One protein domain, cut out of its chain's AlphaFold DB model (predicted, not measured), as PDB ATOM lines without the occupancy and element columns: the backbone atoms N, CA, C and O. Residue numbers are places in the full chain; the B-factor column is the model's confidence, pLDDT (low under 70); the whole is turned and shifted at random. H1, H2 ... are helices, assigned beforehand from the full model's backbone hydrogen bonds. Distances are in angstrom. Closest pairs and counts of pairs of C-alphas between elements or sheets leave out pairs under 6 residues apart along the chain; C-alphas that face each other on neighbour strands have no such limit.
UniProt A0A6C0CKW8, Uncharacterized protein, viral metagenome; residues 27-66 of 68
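This is residues 27 to 66 of the 68 residues of an uncharacterized protein of viral metagenome (UniProt A0A6C0CKW8). Two helices, H1 and H2, run side by side in opposite ways, joined at one end by the link of residues 46 to 50, as a flat, narrow U. The two arms are only loosely paired, with few close C-alphas between them. The printed part has 40 residues with two named helices, H1 then H2, and no named strand; the class is all helix. It is only just compact, close to loose, with a radius of gyration of the C-alphas of 10.7 A and spans of 31 by 20 by 8 A.

H1, residues 29 to 45, and H2, residues 51 to 65, are close but not clearly touching, with 2 pairs of C-alphas within 8 A. Their closest C-alphas, those of Val 37 and Val 61, are 6.8 A apart. They run opposite ways at a shallow tilt of 18 degrees. Every O i to N i+4 pair is within hydrogen-bond range in H1, and 9 of 11 in H2.

H1 is 24.6 A long, from C-alpha 29 at (33.789, 96.559, 7.054). H2 is 20.6 A long and ends with C-alpha 65 at (32.396, 97.258, -5.845).

The two C-alphas farthest apart, those of Thr 27 and Glu 52, are 32.7 A apart. The link from H1 to H2 is tight, and the printed part has no cut. Mean pLDDT of the printed part is 91.1; residue 66 is under 70.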
ATOM      1  N   THR A  27      28.461  95.016  11.501       92.44
ATOM      2  CA  THR A  27      29.355  94.123  12.266       92.44
ATOM      3  C   THR A  27      30.738  93.952  11.644       92.44
ATOM      4  O   THR A  27      31.669  93.511  12.317       92.44
ATOM      5  N   ASN A  28      30.898  94.316  10.372       90.38
ATOM      6  CA  ASN A  28      32.165  94.246   9.651       90.38
ATOM      7  C   ASN A  28      32.275  95.352   8.590       90.38
ATOM      8  O   ASN A  28      31.305  96.043   8.270       90.38
ATOM      9  N   GLU A  29      33.477  95.514   8.038       86.94
ATOM     10  CA  GLU A  29      33.789  96.559   7.054       86.94
ATOM     11  C   GLU A  29      32.973  96.421   5.759       86.94
ATOM     12  O   GLU A  29      32.526  97.422   5.202       86.94
ATOM     13  N   ASN A  30      32.716  95.191   5.304       86.75
ATOM     14  CA  ASN A  30      31.942  94.944   4.085       86.75
ATOM     15  C   ASN A  30      30.469  95.341   4.265       86.75
ATOM     16  O   ASN A  30      29.873  95.946   3.377       86.75
ATOM     17  N   GLU A  31      29.880  95.038   5.423       90.19
ATOM     18  CA  GLU A  31      28.531  95.480   5.784       90.19
ATOM     19  C   GLU A  31      28.443  97.001   5.876       90.19
ATOM     20  O   GLU A  31      27.504  97.586   5.334       90.19
ATOM     21  N   ALA A  32      29.436  97.646   6.498       90.44
ATOM     22  CA  ALA A  32      29.503  99.102   6.584       90.44
ATOM     23  C   ALA A  32      29.507  99.734   5.185       90.44
ATOM     24  O   ALA A  32      28.702 100.621   4.893       90.44
ATOM     25  N   LEU A  33      30.366  99.228   4.297       90.25
ATOM     26  CA  LEU A  33      30.488  99.698   2.922       90.25
ATOM     27  C   LEU A  33      29.185  99.502   2.135       90.25
ATOM     28  O   LEU A  33      28.690 100.438   1.505       90.25
ATOM     29  N   ASN A  34      28.591  98.309   2.203       88.81
ATOM     30  CA  ASN A  34      27.332  98.010   1.521       88.81
ATOM     31  C   ASN A  34      26.184  98.896   2.025       88.81
ATOM     32  O   ASN A  34      25.357  99.366   1.232       88.81
ATOM     33  N   LEU A  35      26.145  99.176   3.330       92.69
ATOM     34  CA  LEU A  35      25.156 100.069   3.922       92.69
ATOM     35  C   LEU A  35      25.348 101.517   3.445       92.69
ATOM     36  O   LEU A  35      24.373 102.166   3.065       92.69
ATOM     37  N   MET A  36      26.592 102.003   3.374       93.25
ATOM     38  CA  MET A  36      26.907 103.324   2.816       93.25
ATOM     39  C   MET A  36      26.445 103.452   1.359       93.25
ATOM     40  O   MET A  36      25.750 104.408   1.015       93.25
ATOM     41  N   VAL A  37      26.754 102.465   0.512       92.06
ATOM     42  CA  VAL A  37      26.309 102.436  -0.894       92.06
ATOM     43  C   VAL A  37      24.780 102.423  -0.995       92.06
ATOM     44  O   VAL A  37      24.197 103.094  -1.849       92.06
ATOM     45  N   SER A  38      24.103 101.707  -0.098       91.81
ATOM     46  CA  SER A  38      22.637 101.663  -0.053       91.81
ATOM     47  C   SER A  38      22.024 103.019   0.315       91.81
ATOM     48  O   SER A  38      21.034 103.440  -0.290       91.81
ATOM     49  N   PHE A  39      22.629 103.749   1.258       94.25
ATOM     50  CA  PHE A  39      22.205 105.109   1.596       94.25
ATOM     51  C   PHE A  39      22.450 106.106   0.463       94.25
ATOM     52  O   PHE A  39      21.582 106.943   0.212       94.25
ATOM     53  N   LEU A  40      23.568 105.999  -0.261       93.94
ATOM     54  CA  LEU A  40      23.842 106.843  -1.429       93.94
ATOM     55  C   LEU A  40      22.780 106.651  -2.521       93.94
ATOM     56  O   LEU A  40      22.220 107.633  -3.013       93.94
ATOM     57  N   HIS A  41      22.405 105.404  -2.823       90.25
ATOM     58  CA  HIS A  41      21.299 105.119  -3.742       90.25
ATOM     59  C   HIS A  41      19.962 105.691  -3.250       90.25
ATOM     60  O   HIS A  41      19.167 106.207  -4.039       90.25
ATOM     61  N   MET A  42      19.687 105.610  -1.945       93.62
ATOM     62  CA  MET A  42      18.474 106.187  -1.364       93.62
ATOM     63  C   MET A  42      18.459 107.717  -1.476       93.62
ATOM     64  O   MET A  42      17.420 108.292  -1.796       93.62
ATOM     65  N   ALA A  43      19.594 108.374  -1.240       94.19
ATOM     66  CA  ALA A  43      19.744 109.818  -1.382       94.19
ATOM     67  C   ALA A  43      19.544 110.270  -2.838       94.19
ATOM     68  O   ALA A  43      18.806 111.225  -3.082       94.19
ATOM     69  N   GLN A  44      20.087 109.527  -3.810       92.50
ATOM     70  CA  GLN A  44      19.847 109.771  -5.236       92.50
ATOM     71  C   GLN A  44      18.351 109.689  -5.582       92.50
ATOM     72  O   GLN A  44      17.817 110.597  -6.214       92.50
ATOM     73  N   LYS A  45      17.634 108.655  -5.110       91.12
ATOM     74  CA  LYS A  45      16.174 108.522  -5.323       91.12
ATOM     75  C   LYS A  45      15.361 109.669  -4.715       91.12
ATOM     76  O   LYS A  45      14.257 109.939  -5.174       91.12
ATOM     77  N   ARG A  46      15.890 110.326  -3.680       95.31
ATOM     78  CA  ARG A  46      15.280 111.498  -3.033       95.31
ATOM     79  C   ARG A  46      15.629 112.820  -3.724       95.31
ATOM     80  O   ARG A  46      15.145 113.854  -3.283       95.31
ATOM     81  N   GLY A  47      16.455 112.798  -4.772       93.94
ATOM     82  CA  GLY A  47      16.899 114.005  -5.471       93.94
ATOM     83  C   GLY A  47      17.905 114.836  -4.674       93.94
ATOM     84  O   GLY A  47      17.981 116.042  -4.872       93.94
ATOM     85  N   ALA A  48      18.660 114.215  -3.759       97.25
ATOM     86  CA  ALA A  48      19.677 114.917  -2.970       97.25
ATOM     87  C   ALA A  48      20.875 115.391  -3.811       97.25
ATOM     88  O   ALA A  48      21.602 116.280  -3.381       97.25
ATOM     89  N   PHE A  49      21.072 114.787  -4.985       96.25
ATOM     90  CA  PHE A  49      22.169 115.071  -5.901       96.25
ATOM     91  C   PHE A  49      21.621 115.383  -7.289       96.25
ATOM     92  O   PHE A  49      20.639 114.777  -7.731       96.25
ATOM     93  N   ASN A  50      22.287 116.286  -7.999       95.81
ATOM     94  CA  ASN A  50      22.054 116.485  -9.424       95.81
ATOM     95  C   ASN A  50      22.699 115.350 -10.256       95.81
ATOM     96  O   ASN A  50      23.299 114.410  -9.720       95.81
ATOM     97  N   LEU A  51      22.544 115.404 -11.583       94.12
ATOM     98  CA  LEU A  51      23.046 114.360 -12.482       94.12
ATOM     99  C   LEU A  51      24.581 114.250 -12.468       94.12
ATOM    100  O   LEU A  51      25.106 113.139 -12.466       94.12
ATOM    101  N   GLU A  52      25.289 115.378 -12.432       97.12
ATOM    102  CA  GLU A  52      26.757 115.424 -12.445       97.12
ATOM    103  C   GLU A  52      27.342 114.865 -11.141       97.12
ATOM    104  O   GLU A  52      28.243 114.024 -11.159       97.12
ATOM    105  N   GLU A  53      26.772 115.263 -10.004       95.75
ATOM    106  CA  GLU A  53      27.124 114.751  -8.677       95.75
ATOM    107  C   GLU A  53      26.856 113.246  -8.575       95.75
ATOM    108  O   GLU A  53      27.718 112.490  -8.125       95.75
ATOM    109  N   SER A  54      25.691 112.791  -9.051       94.00
ATOM    110  CA  SER A  54      25.326 111.368  -9.057       94.00
ATOM    111  C   SER A  54      26.295 110.535  -9.897       94.00
ATOM    112  O   SER A  54      26.701 109.452  -9.471       94.00
ATOM    113  N   ALA A  55      26.703 111.045 -11.064       94.56
ATOM    114  CA  ALA A  55      27.692 110.389 -11.914       94.56
ATOM    115  C   ALA A  55      29.035 110.249 -11.187       94.56
ATOM    116  O   ALA A  55      29.618 109.165 -11.163       94.56
ATOM    117  N   LYS A  56      29.489 111.314 -10.513       95.56
ATOM    118  CA  LYS A  56      30.761 111.271  -9.793       95.56
ATOM    119  C   LYS A  56      30.731 110.340  -8.580       95.56
ATOM    120  O   LYS A  56      31.704 109.630  -8.332       95.56
ATOM    121  N   ILE A  57      29.620 110.311  -7.843       94.69
ATOM    122  CA  ILE A  57      29.406 109.379  -6.728       94.69
ATOM    123  C   ILE A  57      29.448 107.932  -7.227       94.69
ATOM    124  O   ILE A  57      30.081 107.089  -6.591       94.69
ATOM    125  N   TRP A  58      28.817 107.640  -8.367       91.44
ATOM    126  CA  TRP A  58      28.825 106.300  -8.949       91.44
ATOM    127  C   TRP A  58      30.241 105.827  -9.300       91.44
ATOM    128  O   TRP A  58      30.605 104.714  -8.924       91.44
ATOM    129  N   ASP A  59      31.072 106.679  -9.909       92.94
ATOM    130  CA  ASP A  59      32.486 106.363 -10.174       92.94
ATOM    131  C   ASP A  59      33.239 105.975  -8.891       92.94
ATOM    132  O   ASP A  59      34.017 105.018  -8.875       92.94
ATOM    133  N   CYS A  60      32.995 106.703  -7.797       90.56
ATOM    134  CA  CYS A  60      33.587 106.394  -6.498       90.56
ATOM    135  C   CYS A  60      33.097 105.045  -5.963       90.56
ATOM    136  O   CYS A  60      33.915 104.233  -5.538       90.56
ATOM    137  N   VAL A  61      31.789 104.776  -6.013       89.12
ATOM    138  CA  VAL A  61      31.197 103.501  -5.568       89.12
ATOM    139  C   VAL A  61      31.776 102.320  -6.352       89.12
ATOM    140  O   VAL A  61      32.106 101.290  -5.760       89.12
ATOM    141  N   GLN A  62      31.977 102.471  -7.662       88.00
ATOM    142  CA  GLN A  62      32.537 101.424  -8.521       88.00
ATOM    143  C   GLN A  62      33.938 100.965  -8.087       88.00
ATOM    144  O   GLN A  62      34.241  99.778  -8.205       88.00
ATOM    145  N   LEU A  63      34.776 101.852  -7.533       87.12
ATOM    146  CA  LEU A  63      36.093 101.464  -7.001       87.12
ATOM    147  C   LEU A  63      35.988 100.446  -5.861       87.12
ATOM    148  O   LEU A  63      36.851  99.582  -5.732       87.12
ATOM    149  N   PHE A  64      34.929 100.540  -5.060       82.00
ATOM    150  CA  PHE A  64      34.703  99.665  -3.915       82.00
ATOM    151  C   PHE A  64      33.921  98.400  -4.278       82.00
ATOM    152  O   PHE A  64      34.111  97.366  -3.647       82.00
ATOM    153  N   MET A  65      33.087  98.445  -5.322       76.81
ATOM    154  CA  MET A  65      32.396  97.258  -5.845       76.81
ATOM    155  C   MET A  65      33.342  96.318  -6.606       76.81
ATOM    156  O   MET A  65      33.060  95.128  -6.749       76.81
ATOM    157  N   ARG A  66      34.475  96.829  -7.105       66.31
ATOM    158  CA  ARG A  66      35.443  96.054  -7.888       66.31
ATOM    159  C   ARG A  66      36.462  95.353  -6.989       66.31
ATOM    160  O   ARG A  66      37.645  95.673  -7.028       66.31
TER     161      ARG A  66